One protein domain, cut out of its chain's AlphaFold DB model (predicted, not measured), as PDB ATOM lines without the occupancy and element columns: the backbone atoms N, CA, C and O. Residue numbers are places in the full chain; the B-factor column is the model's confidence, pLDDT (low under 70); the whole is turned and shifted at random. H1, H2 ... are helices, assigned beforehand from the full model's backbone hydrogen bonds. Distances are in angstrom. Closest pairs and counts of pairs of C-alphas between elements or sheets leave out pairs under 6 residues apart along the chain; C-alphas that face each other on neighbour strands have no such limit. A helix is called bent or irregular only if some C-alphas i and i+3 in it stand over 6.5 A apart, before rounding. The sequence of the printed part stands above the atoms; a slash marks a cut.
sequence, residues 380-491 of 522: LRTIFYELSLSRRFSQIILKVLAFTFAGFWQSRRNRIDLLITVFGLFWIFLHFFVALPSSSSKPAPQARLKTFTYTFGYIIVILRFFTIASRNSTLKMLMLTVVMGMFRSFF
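Overview. This is residues 380 to 491 of the 522 residues of the protein "Ion_trans domain-containing protein" of Ancylostoma ceylanicum (UniProt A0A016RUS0). A long helical hairpin, H3 and H4, stands on a wide foot: at its open end H1 and H2 pack together beside H3, and H5 points away from H4. The 112 printed residues hold five named helices, H1 to H5, and no named strand: all helix. The whole is loose, radius of gyration of the C-alphas 18.8 A, spanning 52 by 51 by 24 A.

Arrangement. H1, residues 380 to 389, touches irregular H2, residues 396 to 410 (C-alphas 402 and 405 9.0 A apart); closest C-alphas Tyr 385 and Ala 402, 4.7 A. H3, residues 412 to 438, touches H2 with residues 414 to 418 alone; closest C-alphas Trp 409 and Arg 415, 5.9 A. H3 and H4, residues 446 to 470, form a hairpin at a shallow tilt of 21 degrees, opposite ways; closest C-alphas Ala 435 and Lys 450, 5.6 A. H5, residues 473 to 488, touches H4 only at the corner; closest C-alphas Ser 470 and Lys 476, 5.2 A. Every O i to N i+4 pair is within hydrogen-bond range in H1 and H5, against 9 of 11 in H2, 20 of 23 in H3 and 18 of 21 in H4.

Along the chain. H1 begins at C-alpha 380 (30.521, -10.467, 23.821); H5 ends at C-alpha 488 (-0.931, -27.736, 53.743). H3 is 37.5 A long with a 26 degrees kink near residue 431, H4 37.4 A.

Size, cuts and confidence. The printed part has no cut and no long link. Residues 391 to 394 and 438 to 447 have pLDDT under 70.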
ATOM      1  N   LEU A 380      31.382 -11.375  23.041       78.69
ATOM      2  CA  LEU A 380      30.521 -10.467  23.821       78.69
ATOM      3  C   LEU A 380      29.500 -11.211  24.696       78.69
ATOM      4  O   LEU A 380      29.312 -10.879  25.865       78.69
ATOM      5  N   ARG A 381      28.860 -12.253  24.157       79.50
ATOM      6  CA  ARG A 381      27.855 -13.044  24.883       79.50
ATOM      7  C   ARG A 381      28.495 -13.872  25.994       79.50
ATOM      8  O   ARG A 381      27.888 -14.030  27.046       79.50
ATOM      9  N   THR A 382      29.714 -14.359  25.781       79.94
ATOM     10  CA  THR A 382      30.495 -15.075  26.797       79.94
ATOM     11  C   THR A 382      30.871 -14.165  27.965       79.94
ATOM     12  O   THR A 382      30.639 -14.537  29.113       79.94
ATOM     13  N   ILE A 383      31.330 -12.940  27.680       81.94
ATOM     14  CA  ILE A 383      31.611 -11.920  28.704       81.94
ATOM     15  C   ILE A 383      30.340 -11.603  29.502       81.94
ATOM     16  O   ILE A 383      30.354 -11.601  30.732       81.94
ATOM     17  N   PHE A 384      29.210 -11.391  28.820       81.25
ATOM     18  CA  PHE A 384      27.931 -11.142  29.485       81.25
ATOM     19  C   PHE A 384      27.435 -12.343  30.296       81.25
ATOM     20  O   PHE A 384      26.873 -12.152  31.374       81.25
ATOM     21  N   TYR A 385      27.668 -13.572  29.830       81.56
ATOM     22  CA  TYR A 385      27.347 -14.796  30.563       81.56
ATOM     23  C   TYR A 385      28.152 -14.895  31.863       81.56
ATOM     24  O   TYR A 385      27.559 -15.045  32.932       81.56
ATOM     25  N   GLU A 386      29.470 -14.716  31.802       82.00
ATOM     26  CA  GLU A 386      30.357 -14.760  32.970       82.00
ATOM     27  C   GLU A 386      30.050 -13.630  33.965       82.00
ATOM     28  O   GLU A 386      29.922 -13.871  35.170       82.00
ATOM     29  N   LEU A 387      29.790 -12.417  33.468       81.00
ATOM     30  CA  LEU A 387      29.374 -11.285  34.295       81.00
ATOM     31  C   LEU A 387      27.999 -11.524  34.946       81.00
ATOM     32  O   LEU A 387      27.805 -11.165  36.107       81.00
ATOM     33  N   SER A 388      27.061 -12.173  34.247       77.25
ATOM     34  CA  SER A 388      25.716 -12.471  34.768       77.25
ATOM     35  C   SER A 388      25.691 -13.557  35.849       77.25
ATOM     36  O   SER A 388      24.763 -13.585  36.664       77.25
ATOM     37  N   LEU A 389      26.693 -14.446  35.863       76.88
ATOM     38  CA  LEU A 389      26.902 -15.426  36.932       76.88
ATOM     39  C   LEU A 389      27.651 -14.839  38.132       76.88
ATOM     40  O   LEU A 389      27.610 -15.423  39.218       76.88
ATOM     41  N   SER A 390      28.318 -13.693  37.967       76.69
ATOM     42  CA  SER A 390      29.012 -13.039  39.068       76.69
ATOM     43  C   SER A 390      28.030 -12.670  40.188       76.69
ATOM     44  O   SER A 390      26.930 -12.156  39.971       76.69
ATOM     45  N   ARG A 391      28.439 -12.900  41.440       62.97
ATOM     46  CA  ARG A 391      27.587 -12.666  42.620       62.97
ATOM     47  C   ARG A 391      27.232 -11.183  42.824       62.97
ATOM     48  O   ARG A 391      26.303 -10.880  43.567       62.97
ATOM     49  N   ARG A 392      27.971 -10.276  42.170       59.47
ATOM     50  CA  ARG A 392      27.852  -8.816  42.297       59.47
ATOM     51  C   ARG A 392      26.927  -8.189  41.249       59.47
ATOM     52  O   ARG A 392      26.360  -7.136  41.524       59.47
ATOM     53  N   PHE A 393      26.728  -8.820  40.089       61.66
ATOM     54  CA  PHE A 393      26.046  -8.189  38.957       61.66
ATOM     55  C   PHE A 393      24.855  -9.024  38.463       61.66
ATOM     56  O   PHE A 393      24.996 -10.024  37.772       61.66
ATOM     57  N   SER A 394      23.637  -8.611  38.829       60.31
ATOM     58  CA  SER A 394      22.395  -9.352  38.551       60.31
ATOM     59  C   SER A 394      21.358  -8.443  37.884       60.31
ATOM     60  O   SER A 394      20.256  -8.250  38.399       60.31
ATOM     61  N   GLN A 395      21.726  -7.840  36.750       70.62
ATOM     62  CA  GLN A 395      20.811  -7.025  35.942       70.62
ATOM     63  C   GLN A 395      20.059  -7.880  34.912       70.62
ATOM     64  O   GLN A 395      20.604  -8.824  34.342       70.62
ATOM     65  N   ILE A 396      18.787  -7.550  34.674       71.69
ATOM     66  CA  ILE A 396      17.886  -8.330  33.808       71.69
ATOM     67  C   ILE A 396      18.300  -8.238  32.339       71.69
ATOM     68  O   ILE A 396      18.338  -9.265  31.669       71.69
ATOM     69  N   ILE A 397      18.686  -7.048  31.867       73.94
ATOM     70  CA  ILE A 397      19.126  -6.820  30.479       73.94
ATOM     71  C   ILE A 397      20.316  -7.727  30.142       73.94
ATOM     72  O   ILE A 397      20.292  -8.443  29.143       73.94
ATOM     73  N   LEU A 398      21.303  -7.793  31.040       74.50
ATOM     74  CA  LEU A 398      22.472  -8.653  30.873       74.50
ATOM     75  C   LEU A 398      22.096 -10.142  30.811       74.50
ATOM     76  O   LEU A 398      22.624 -10.877  29.984       74.50
ATOM     77  N   LYS A 399      21.149 -10.590  31.644       77.38
ATOM     78  CA  LYS A 399      20.683 -11.987  31.643       77.38
ATOM     79  C   LYS A 399      19.905 -12.353  30.383       77.38
ATOM     80  O   LYS A 399      20.020 -13.485  29.929       77.38
ATOM     81  N   VAL A 400      19.113 -11.435  29.826       78.12
ATOM     82  CA  VAL A 400      18.377 -11.673  28.572       78.12
ATOM     83  C   VAL A 400      19.350 -11.815  27.398       78.12
ATOM     84  O   VAL A 400      19.207 -12.740  26.601       78.12
ATOM     85  N   LEU A 401      20.378 -10.959  27.338       77.44
ATOM     86  CA  LEU A 401      21.433 -11.015  26.319       77.44
ATOM     87  C   LEU A 401      22.330 -12.256  26.473       77.44
ATOM     88  O   LEU A 401      22.672 -12.897  25.481       77.44
ATOM     89  N   ALA A 402      22.676 -12.628  27.708       76.06
ATOM     90  CA  ALA A 402      23.532 -13.775  28.003       76.06
ATOM     91  C   ALA A 402      22.843 -15.129  27.766       76.06
ATOM     92  O   ALA A 402      23.441 -16.035  27.190       76.06
ATOM     93  N   PHE A 403      21.594 -15.285  28.216       74.38
ATOM     94  CA  PHE A 403      20.898 -16.577  28.239       74.38
ATOM     95  C   PHE A 403      19.987 -16.824  27.040       74.38
ATOM     96  O   PHE A 403      19.426 -17.915  26.950       74.38
ATOM     97  N   THR A 404      19.834 -15.848  26.134       80.94
ATOM     98  CA  THR A 404      18.746 -15.762  25.141       80.94
ATOM     99  C   THR A 404      17.356 -15.703  25.792       80.94
ATOM    100  O   THR A 404      17.167 -16.095  26.944       80.94
ATOM    101  N   PHE A 405      16.342 -15.221  25.064       81.06
ATOM    102  CA  PHE A 405      14.981 -15.108  25.611       81.06
ATOM    103  C   PHE A 405      14.428 -16.465  26.078       81.06
ATOM    104  O   PHE A 405      13.854 -16.565  27.164       81.06
ATOM    105  N   ALA A 406      14.679 -17.529  25.308       81.38
ATOM    106  CA  ALA A 406      14.251 -18.881  25.648       81.38
ATOM    107  C   ALA A 406      14.887 -19.379  26.959       81.38
ATOM    108  O   ALA A 406      14.174 -19.871  27.834       81.38
ATOM    109  N   GLY A 407      16.202 -19.201  27.135       81.62
ATOM    110  CA  GLY A 407      16.900 -19.586  28.367       81.62
ATOM    111  C   GLY A 407      16.512 -18.717  29.566       81.62
ATOM    112  O   GLY A 407      16.309 -19.227  30.669       81.62
ATOM    113  N   PHE A 408      16.307 -17.413  29.359       82.50
ATOM    114  CA  PHE A 408      15.828 -16.507  30.403       82.50
ATOM    115  C   PHE A 408      14.437 -16.910  30.922       82.50
ATOM    116  O   PHE A 408      14.212 -16.914  32.137       82.50
ATOM    117  N   TRP A 409      13.525 -17.297  30.023       86.00
ATOM    118  CA  TRP A 409      12.133 -17.632  30.342       86.00
ATOM    119  C   TRP A 409      11.955 -18.974  31.078       86.00
ATOM    120  O   TRP A 409      10.927 -19.190  31.726       86.00
ATOM    121  N   GLN A 410      12.949 -19.871  31.053       85.12
ATOM    122  CA  GLN A 410      12.887 -21.151  31.777       85.12
ATOM    123  C   GLN A 410      12.842 -20.965  33.305       85.12
ATOM    124  O   GLN A 410      12.118 -21.669  34.016       85.12
ATOM    125  N   SER A 411      13.577 -19.986  33.840       83.50
ATOM    126  CA  SER A 411      13.613 -19.719  35.281       83.50
ATOM    127  C   SER A 411      12.362 -18.962  35.733       83.50
ATOM    128  O   SER A 411      12.099 -17.837  35.306       83.50
ATOM    129  N   ARG A 412      11.597 -19.524  36.686       83.06
ATOM    130  CA  ARG A 412      10.421 -18.825  37.252       83.06
ATOM    131  C   ARG A 412      10.782 -17.495  37.915       83.06
ATOM    132  O   ARG A 412       9.992 -16.567  37.843       83.06
ATOM    133  N   ARG A 413      11.968 -17.404  38.528       83.44
ATOM    134  CA  ARG A 413      12.451 -16.171  39.169       83.44
ATOM    135  C   ARG A 413      12.657 -15.064  38.141       83.44
ATOM    136  O   ARG A 413      12.135 -13.975  38.316       83.44
ATOM    137  N   ASN A 414      13.314 -15.394  37.030       85.19
ATOM    138  CA  ASN A 414      13.569 -14.449  35.946       85.19
ATOM    139  C   ASN A 414      12.261 -13.936  35.323       85.19
ATOM    140  O   ASN A 414      12.155 -12.751  35.027       85.19
ATOM    141  N   ARG A 415      11.244 -14.802  35.185       88.44
ATOM    142  CA  ARG A 415       9.906 -14.395  34.719       88.44
ATOM    143  C   ARG A 415       9.237 -13.386  35.655       88.44
ATOM    144  O   ARG A 415       8.680 -12.406  35.175       88.44
ATOM    145  N   ILE A 416       9.309 -13.607  36.969       88.38
ATOM    146  CA  ILE A 416       8.759 -12.680  37.973       88.38
ATOM    147  C   ILE A 416       9.529 -11.351  37.958       88.38
ATOM    148  O   ILE A 416       8.911 -10.292  37.917       88.38
ATOM    149  N   ASP A 417      10.862 -11.400  37.915       87.50
ATOM    150  CA  ASP A 417      11.718 -10.208  37.856       87.50
ATOM    151  C   ASP A 417      11.456  -9.374  36.585       87.50
ATOM    152  O   ASP A 417      11.388  -8.142  36.641       87.50
ATOM    153  N   LEU A 418      11.257 -10.031  35.436       88.50
ATOM    154  CA  LEU A 418      10.885  -9.367  34.184       88.50
ATOM    155  C   LEU A 418       9.499  -8.723  34.280       88.50
ATOM    156  O   LEU A 418       9.334  -7.571  33.903       88.50
ATOM    157  N   LEU A 419       8.512  -9.427  34.831       90.94
ATOM    158  CA  LEU A 419       7.161  -8.891  34.999       90.94
ATOM    159  C   LEU A 419       7.151  -7.651  35.908       90.94
ATOM    160  O   LEU A 419       6.548  -6.639  35.559       90.94
ATOM    161  N   ILE A 420       7.881  -7.680  37.029       91.50
ATOM    162  CA  ILE A 420       8.000  -6.532  37.947       91.50
ATOM    163  C   ILE A 420       8.722  -5.357  37.279       91.50
ATOM    164  O   ILE A 420       8.383  -4.200  37.530       91.50
ATOM    165  N   THR A 421       9.725  -5.613  36.437       89.69
ATOM    166  CA  THR A 421      10.412  -4.533  35.712       89.69
ATOM    167  C   THR A 421       9.567  -3.940  34.597       89.69
ATOM    168  O   THR A 421       9.540  -2.720  34.489       89.69
ATOM    169  N   VAL A 422       8.814  -4.751  33.853       91.31
ATOM    170  CA  VAL A 422       7.842  -4.265  32.860       91.31
ATOM    171  C   VAL A 422       6.762  -3.417  33.533       91.31
ATOM    172  O   VAL A 422       6.507  -2.302  33.085       91.31
ATOM    173  N   PHE A 423       6.191  -3.870  34.655       93.62
ATOM    174  CA  PHE A 423       5.249  -3.056  35.432       93.62
ATOM    175  C   PHE A 423       5.890  -1.790  36.009       93.62
ATOM    176  O   PHE A 423       5.248  -0.747  36.027       93.62
ATOM    177  N   GLY A 424       7.163  -1.845  36.408       92.31
ATOM    178  CA  GLY A 424       7.932  -0.671  36.823       92.31
ATOM    179  C   GLY A 424       8.107   0.364  35.714       92.31
ATOM    180  O   GLY A 424       7.901   1.548  35.955       92.31
ATOM    181  N   LEU A 425       8.447  -0.070  34.500       92.25
ATOM    182  CA  LEU A 425       8.560   0.815  33.339       92.25
ATOM    183  C   LEU A 425       7.199   1.397  32.952       92.25
ATOM    184  O   LEU A 425       7.097   2.593  32.697       92.25
ATOM    185  N   PHE A 426       6.149   0.574  32.980       92.56
ATOM    186  CA  PHE A 426       4.777   1.023  32.751       92.56
ATOM    187  C   PHE A 426       4.330   2.057  33.791       92.56
ATOM    188  O   PHE A 426       3.721   3.061  33.438       92.56
ATOM    189  N   TRP A 427       4.682   1.860  35.064       93.62
ATOM    190  CA  TRP A 427       4.436   2.837  36.120       93.62
ATOM    191  C   TRP A 427       5.181   4.151  35.887       93.62
ATOM    192  O   TRP A 427       4.557   5.202  35.981       93.62
ATOM    193  N   ILE A 428       6.476   4.107  35.547       91.38
ATOM    194  CA  ILE A 428       7.260   5.311  35.219       91.38
ATOM    195  C   ILE A 428       6.598   6.053  34.055       91.38
ATOM    196  O   ILE A 428       6.391   7.261  34.140       91.38
ATOM    197  N   PHE A 429       6.197   5.329  33.008       90.94
ATOM    198  CA  PHE A 429       5.506   5.920  31.868       90.94
ATOM    199  C   PHE A 429       4.187   6.590  32.283       90.94
ATOM    200  O   PHE A 429       3.991   7.778  32.039       90.94
ATOM    201  N   LEU A 430       3.303   5.865  32.978       87.19
ATOM    202  CA  LEU A 430       2.027   6.407  33.451       87.19
ATOM    203  C   LEU A 430       2.202   7.598  34.395       87.19
ATOM    204  O   LEU A 430       1.444   8.563  34.324       87.19
ATOM    205  N   HIS A 431       3.181   7.545  35.293       87.06
ATOM    206  CA  HIS A 431       3.393   8.599  36.272       87.06
ATOM    207  C   HIS A 431       3.915   9.876  35.604       87.06
ATOM    208  O   HIS A 431       3.323  10.941  35.778       87.06
ATOM    209  N   PHE A 432       4.970   9.768  34.788       87.75
ATOM    210  CA  PHE A 432       5.631  10.935  34.200       87.75
ATOM    211  C   PHE A 432       4.951  11.481  32.945       87.75
ATOM    212  O   PHE A 432       4.942  12.695  32.764       87.75
ATOM    213  N   PHE A 433       4.366  10.631  32.097       84.81
ATOM    214  CA  PHE A 433       3.781  11.069  30.822       84.81
ATOM    215  C   PHE A 433       2.264  11.257  30.872       84.81
ATOM    216  O   PHE A 433       1.725  11.970  30.034       84.81
ATOM    217  N   VAL A 434       1.562  10.652  31.838       81.25
ATOM    218  CA  VAL A 434       0.093  10.752  31.926       81.25
ATOM    219  C   VAL A 434      -0.337  11.535  33.164       81.25
ATOM    220  O   VAL A 434      -1.051  12.528  33.048       81.25
ATOM    221  N   ALA A 435       0.110  11.136  34.356       78.56
ATOM    222  CA  ALA A 435      -0.368  11.734  35.602       78.56
ATOM    223  C   ALA A 435       0.212  13.134  35.878       78.56
ATOM    224  O   ALA A 435      -0.537  14.021  36.290       78.56
ATOM    225  N   LEU A 436       1.514  13.356  35.648       75.69
ATOM    226  CA  LEU A 436       2.145  14.667  35.869       75.69
ATOM    227  C   LEU A 436       1.668  15.753  34.881       75.69
ATOM    228  O   LEU A 436       1.281  16.819  35.360       75.69
ATOM    229  N   PRO A 437       1.603  15.523  33.551       72.25
ATOM    230  CA  PRO A 437       1.169  16.552  32.601       72.25
ATOM    231  C   PRO A 437      -0.320  16.879  32.741       72.25
ATOM    232  O   PRO A 437      -0.725  18.032  32.610       72.25
ATOM    233  N   SER A 438      -1.140  15.876  33.080       62.62
ATOM    234  CA  SER A 438      -2.573  16.078  33.294       62.62
ATOM    235  C   SER A 438      -2.857  16.990  34.490       62.62
ATOM    236  O   SER A 438      -3.832  17.727  34.431       62.62
ATOM    237  N   SER A 439      -1.993  17.024  35.516       58.50
ATOM    238  CA  SER A 439      -2.161  17.837  36.736       58.50
ATOM    239  C   SER A 439      -2.158  19.359  36.510       58.50
ATOM    240  O   SER A 439      -2.459  20.098  37.447       58.50
ATOM    241  N   SER A 440      -1.812  19.835  35.310       60.66
ATOM    242  CA  SER A 440      -1.831  21.261  34.953       60.66
ATOM    243  C   SER A 440      -3.238  21.774  34.582       60.66
ATOM    244  O   SER A 440      -3.463  22.979  34.519       60.66
ATOM    245  N   SER A 441      -4.230  20.893  34.361       58.12
ATOM    246  CA  SER A 441      -5.544  21.302  33.829       58.12
ATOM    247  C   SER A 441      -6.758  20.646  34.521       58.12
ATOM    248  O   SER A 441      -7.286  19.644  34.057       58.12
ATOM    249  N   LYS A 442      -7.287  21.324  35.558       56.72
ATOM    250  CA  LYS A 442      -8.601  21.143  36.246       56.72
ATOM    251  C   LYS A 442      -8.752  19.996  37.289       56.72
ATOM    252  O   LYS A 442      -8.217  18.913  37.118       56.72
ATOM    253  N   PRO A 443      -9.556  20.168  38.369       61.31
ATOM    254  CA  PRO A 443      -9.245  19.540  39.667       61.31
ATOM    255  C   PRO A 443      -9.852  18.149  39.961       61.31
ATOM    256  O   PRO A 443      -9.260  17.377  40.711       61.31
ATOM    257  N   ALA A 444     -11.034  17.793  39.442       59.19
ATOM    258  CA  ALA A 444     -11.840  16.727  40.070       59.19
ATOM    259  C   ALA A 444     -11.507  15.258  39.677       59.19
ATOM    260  O   ALA A 444     -11.424  14.416  40.575       59.19
ATOM    261  N   PRO A 445     -11.276  14.887  38.398       60.78
ATOM    262  CA  PRO A 445     -10.953  13.499  38.031       60.78
ATOM    263  C   PRO A 445      -9.459  13.146  38.171       60.78
ATOM    264  O   PRO A 445      -9.097  11.970  38.205       60.78
ATOM    265  N   GLN A 446      -8.579  14.143  38.288       59.28
ATOM    266  CA  GLN A 446      -7.123  13.968  38.192       59.28
ATOM    267  C   GLN A 446      -6.448  13.597  39.519       59.28
ATOM    268  O   GLN A 446      -5.458  12.862  39.519       59.28
ATOM    269  N   ALA A 447      -7.026  13.988  40.662       65.06
ATOM    270  CA  ALA A 447      -6.551  13.557  41.978       65.06
ATOM    271  C   ALA A 447      -6.618  12.025  42.144       65.06
ATOM    272  O   ALA A 447      -5.715  11.419  42.719       65.06
ATOM    273  N   ARG A 448      -7.644  11.374  41.568       74.06
ATOM    274  CA  ARG A 448      -7.779   9.906  41.584       74.06
ATOM    275  C   ARG A 448      -6.679   9.217  40.778       74.06
ATOM    276  O   ARG A 448      -6.138   8.219  41.246       74.06
ATOM    277  N   LEU A 449      -6.318   9.759  39.611       78.25
ATOM    278  CA  LEU A 449      -5.269   9.191  38.760       78.25
ATOM    279  C   LEU A 449      -3.886   9.322  39.409       78.25
ATOM    280  O   LEU A 449      -3.127   8.356  39.436       78.25
ATOM    281  N   LYS A 450      -3.579  10.483  40.002       78.69
ATOM    282  CA  LYS A 450      -2.327  10.693  40.741       78.69
ATOM    283  C   LYS A 450      -2.209   9.697  41.897       78.69
ATOM    284  O   LYS A 450      -1.229   8.954  41.948       78.69
ATOM    285  N   THR A 451      -3.232   9.594  42.749       82.81
ATOM    286  CA  THR A 451      -3.271   8.617  43.850       82.81
ATOM    287  C   THR A 451      -3.130   7.182  43.347       82.81
ATOM    288  O   THR A 451      -2.344   6.427  43.910       82.81
ATOM    289  N   PHE A 452      -3.806   6.816  42.252       87.81
ATOM    290  CA  PHE A 452      -3.670   5.496  41.630       87.81
ATOM    291  C   PHE A 452      -2.238   5.212  41.151       87.81
ATOM    292  O   PHE A 452      -1.706   4.135  41.408       87.81
ATOM    293  N   THR A 453      -1.573   6.167  40.491       89.31
ATOM    294  CA  THR A 453      -0.179   5.961  40.062       89.31
ATOM    295  C   THR A 453       0.780   5.836  41.244       89.31
ATOM    296  O   THR A 453       1.701   5.024  41.180       89.31
ATOM    297  N   TYR A 454       0.561   6.568  42.341       89.12
ATOM    298  CA  TYR A 454       1.367   6.406  43.552       89.12
ATOM    299  C   TYR A 454       1.129   5.053  44.223       89.12
ATOM    300  O   TYR A 454       2.100   4.362  44.523       89.12
ATOM    301  N   THR A 455      -0.125   4.625  44.413       90.06
ATOM    302  CA  THR A 455      -0.422   3.305  45.000       90.06
ATOM    303  C   THR A 455       0.129   2.171  44.139       90.06
ATOM    304  O   THR A 455       0.746   1.248  44.670       90.06
ATOM    305  N   PHE A 456       0.009   2.268  42.812       92.81
ATOM    306  CA  PHE A 456       0.613   1.317  41.878       92.81
ATOM    307  C   PHE A 456       2.148   1.287  41.990       92.81
ATOM    308  O   PHE A 456       2.743   0.209  42.059       92.81
ATOM    309  N   GLY A 457       2.789   2.454  42.101       93.00
ATOM    310  CA  GLY A 457       4.227   2.575  42.350       93.00
ATOM    311  C   GLY A 457       4.669   1.919  43.658       93.00
ATOM    312  O   GLY A 457       5.608   1.120  43.659       93.00
ATOM    313  N   TYR A 458       3.959   2.182  44.759       93.81
ATOM    314  CA  TYR A 458       4.222   1.546  46.053       93.81
ATOM    315  C   TYR A 458       4.129   0.019  45.966       93.81
ATOM    316  O   TYR A 458       5.018  -0.674  46.461       93.81
ATOM    317  N   ILE A 459       3.113  -0.517  45.280       93.56
ATOM    318  CA  ILE A 459       2.971  -1.964  45.063       93.56
ATOM    319  C   ILE A 459       4.192  -2.525  44.319       93.56
ATOM    320  O   ILE A 459       4.726  -3.555  44.724       93.56
ATOM    321  N   ILE A 460       4.686  -1.855  43.273       93.88
ATOM    322  CA  ILE A 460       5.866  -2.312  42.520       93.88
ATOM    323  C   ILE A 460       7.127  -2.307  43.386       93.88
ATOM    324  O   ILE A 460       7.913  -3.256  43.323       93.88
ATOM    325  N   VAL A 461       7.324  -1.271  44.207       92.81
ATOM    326  CA  VAL A 461       8.460  -1.198  45.142       92.81
ATOM    327  C   VAL A 461       8.395  -2.345  46.155       92.81
ATOM    328  O   VAL A 461       9.398  -3.032  46.356       92.81
ATOM    329  N   ILE A 462       7.214  -2.625  46.716       93.00
ATOM    330  CA  ILE A 462       6.989  -3.753  47.633       93.00
ATOM    331  C   ILE A 462       7.255  -5.096  46.934       93.00
ATOM    332  O   ILE A 462       7.987  -5.938  47.459       93.00
ATOM    333  N   LEU A 463       6.724  -5.306  45.725       89.88
ATOM    334  CA  LEU A 463       6.970  -6.525  44.947       89.88
ATOM    335  C   LEU A 463       8.463  -6.712  44.656       89.88
ATOM    336  O   LEU A 463       8.984  -7.820  44.788       89.88
ATOM    337  N   ARG A 464       9.176  -5.629  44.321       89.88
ATOM    338  CA  ARG A 464      10.628  -5.648  44.113       89.88
ATOM    339  C   ARG A 464      11.375  -5.994  45.400       89.88
ATOM    340  O   ARG A 464      12.316  -6.780  45.332       89.88
ATOM    341  N   PHE A 465      10.946  -5.498  46.559       89.88
ATOM    342  CA  PHE A 465      11.512  -5.887  47.854       89.88
ATOM    343  C   PHE A 465      11.378  -7.399  48.105       89.88
ATOM    344  O   PHE A 465      12.361  -8.055  48.449       89.88
ATOM    345  N   PHE A 466      10.219  -8.002  47.813       87.19
ATOM    346  CA  PHE A 466      10.032  -9.453  47.953       87.19
ATOM    347  C   PHE A 466      10.946 -10.296  47.045       87.19
ATOM    348  O   PHE A 466      11.286 -11.427  47.400       87.19
ATOM    349  N   THR A 467      11.428  -9.760  45.915       85.19
ATOM    350  CA  THR A 467      12.400 -10.483  45.065       85.19
ATOM    351  C   THR A 467      13.729 -10.755  45.778       85.19
ATOM    352  O   THR A 467      14.404 -11.739  45.455       85.19
ATOM    353  N   ILE A 468      14.085  -9.962  46.801       84.50
ATOM    354  CA  ILE A 468      15.308 -10.130  47.603       84.50
ATOM    355  C   ILE A 468      15.303 -11.480  48.331       84.50
ATOM    356  O   ILE A 468      16.330 -12.163  48.357       84.50
ATOM    357  N   ALA A 469      14.143 -11.925  48.828       82.94
ATOM    358  CA  ALA A 469      14.001 -13.216  49.505       82.94
ATOM    359  C   ALA A 469      14.421 -14.396  48.610       82.94
ATOM    360  O   ALA A 469      14.905 -15.414  49.097       82.94
ATOM    361  N   SER A 470      14.304 -14.248  47.285       77.44
ATOM    362  CA  SER A 470      14.691 -15.281  46.319       77.44
ATOM    363  C   SER A 470      16.199 -15.348  46.031       77.44
ATOM    364  O   SER A 470      16.658 -16.324  45.421       77.44
ATOM    365  N   ARG A 471      16.965 -14.322  46.438       81.56
ATOM    366  CA  ARG A 471      18.418 -14.220  46.222       81.56
ATOM    367  C   ARG A 471      19.219 -14.921  47.315       81.56
ATOM    368  O   ARG A 471      20.274 -15.474  47.019       81.56
ATOM    369  N   ASN A 472      18.716 -14.931  48.550       87.00
ATOM    370  CA  ASN A 472      19.335 -15.655  49.658       87.00
ATOM    371  C   ASN A 472      18.739 -17.070  49.769       87.00
ATOM    372  O   ASN A 472      17.520 -17.239  49.826       87.00
ATOM    373  N   SER A 473      19.592 -18.097  49.798       86.38
ATOM    374  CA  SER A 473      19.167 -19.497  49.895       86.38
ATOM    375  C   SER A 473      18.403 -19.782  51.187       86.38
ATOM    376  O   SER A 473      17.400 -20.494  51.140       86.38
ATOM    377  N   THR A 474      18.814 -19.203  52.319       89.50
ATOM    378  CA  THR A 474      18.158 -19.421  53.617       89.50
ATOM    379  C   THR A 474      16.781 -18.770  53.657       89.50
ATOM    380  O   THR A 474      15.798 -19.450  53.950       89.50
ATOM    381  N   LEU A 475      16.670 -17.498  53.257       88.81
ATOM    382  CA  LEU A 475      15.381 -16.796  53.172       88.81
ATOM    383  C   LEU A 475      14.419 -17.485  52.204       88.81
ATOM    384  O   LEU A 475      13.246 -17.654  52.526       88.81
ATOM    385  N   LYS A 476      14.911 -17.958  51.054       87.94
ATOM    386  CA  LYS A 476      14.101 -18.731  50.109       87.94
ATOM    387  C   LYS A 476      13.564 -20.015  50.744       87.94
ATOM    388  O   LYS A 476      12.402 -20.349  50.524       87.94
ATOM    389  N   MET A 477      14.388 -20.740  51.505       88.06
ATOM    390  CA  MET A 477      13.953 -21.955  52.203       88.06
ATOM    391  C   MET A 477      12.903 -21.648  53.275       88.06
ATOM    392  O   MET A 477      11.895 -22.350  53.344       88.06
ATOM    393  N   LEU A 478      13.090 -20.582  54.060       90.00
ATOM    394  CA  LEU A 478      12.122 -20.150  55.071       90.00
ATOM    395  C   LEU A 478      10.795 -19.721  54.433       90.00
ATOM    396  O   LEU A 478       9.742 -20.221  54.818       90.00
ATOM    397  N   MET A 479      10.835 -18.884  53.391       88.56
ATOM    398  CA  MET A 479       9.639 -18.441  52.668       88.56
ATOM    399  C   MET A 479       8.898 -19.619  52.023       88.56
ATOM    400  O   MET A 479       7.676 -19.706  52.120       88.56
ATOM    401  N   LEU A 480       9.621 -20.565  51.411       87.06
ATOM    402  CA  LEU A 480       9.026 -21.789  50.872       87.06
ATOM    403  C   LEU A 480       8.355 -22.618  51.974       87.06
ATOM    404  O   LEU A 480       7.270 -23.147  51.753       87.06
ATOM    405  N   THR A 481       8.978 -22.708  53.150       90.50
ATOM    406  CA  THR A 481       8.427 -23.428  54.308       90.50
ATOM    407  C   THR A 481       7.126 -22.786  54.785       90.50
ATOM    408  O   THR A 481       6.142 -23.499  54.965       90.50
ATOM    409  N   VAL A 482       7.073 -21.454  54.900       92.00
ATOM    410  CA  VAL A 482       5.858 -20.717  55.291       92.00
ATOM    411  C   VAL A 482       4.742 -20.909  54.263       92.00
ATOM    412  O   VAL A 482       3.636 -21.307  54.620       92.00
ATOM    413  N   VAL A 483       5.029 -20.697  52.975       89.12
ATOM    414  CA  VAL A 483       4.023 -20.796  51.907       89.12
ATOM    415  C   VAL A 483       3.492 -22.227  51.775       89.12
ATOM    416  O   VAL A 483       2.281 -22.435  51.726       89.12
ATOM    417  N   MET A 484       4.372 -23.232  51.768       87.62
ATOM    418  CA  MET A 484       3.948 -24.637  51.719       87.62
ATOM    419  C   MET A 484       3.223 -25.063  52.999       87.62
ATOM    420  O   MET A 484       2.291 -25.864  52.929       87.62
ATOM    421  N   GLY A 485       3.612 -24.517  54.154       90.44
ATOM    422  CA  GLY A 485       2.900 -24.689  55.418       90.44
ATOM    423  C   GLY A 485       1.472 -24.148  55.349       90.44
ATOM    424  O   GLY A 485       0.540 -24.852  55.737       90.44
ATOM    425  N   MET A 486       1.282 -22.960  54.770       90.75
ATOM    426  CA  MET A 486      -0.036 -22.352  54.563       90.75
ATOM    427  C   MET A 486      -0.912 -23.196  53.626       90.75
ATOM    428  O   MET A 486      -2.049 -23.499  53.973       90.75
ATOM    429  N   PHE A 487      -0.373 -23.665  52.492       89.06
ATOM    430  CA  PHE A 487      -1.111 -24.548  51.578       89.06
ATOM    431  C   PHE A 487      -1.512 -25.874  52.232       89.06
ATOM    432  O   PHE A 487      -2.648 -26.317  52.082       89.06
ATOM    433  N   ARG A 488      -0.611 -26.504  52.999       88.06
ATOM    434  CA  ARG A 488      -0.931 -27.736  53.743       88.06
ATOM    435  C   ARG A 488      -1.970 -27.510  54.842       88.06
ATOM    436  O   ARG A 488      -2.708 -28.434  55.162       88.06
ATOM    437  N   SER A 489      -2.038 -26.299  55.388       92.44
ATOM    438  CA  SER A 489      -2.979 -25.920  56.447       92.44
ATOM    439  C   SER A 489      -4.306 -25.378  55.911       92.44
ATOM    440  O   SER A 489      -5.163 -25.008  56.706       92.44
ATOM    441  N   PHE A 490      -4.521 -25.348  54.588       92.69
ATOM    442  CA  PHE A 490      -5.710 -24.755  53.966       92.69
ATOM    443  C   PHE A 490      -7.032 -25.282  54.546       92.69
ATOM    444  O   PHE A 490      -7.911 -24.495  54.889       92.69
ATOM    445  N   PHE A 491      -7.166 -26.601  54.719       92.88
ATOM    446  CA  PHE A 491      -8.379 -27.195  55.292       92.88
ATOM    447  C   PHE A 491      -8.559 -26.867  56.779       92.88
ATOM    448  O   PHE A 491      -9.690 -26.679  57.216       92.88
TER     449      PHE A 491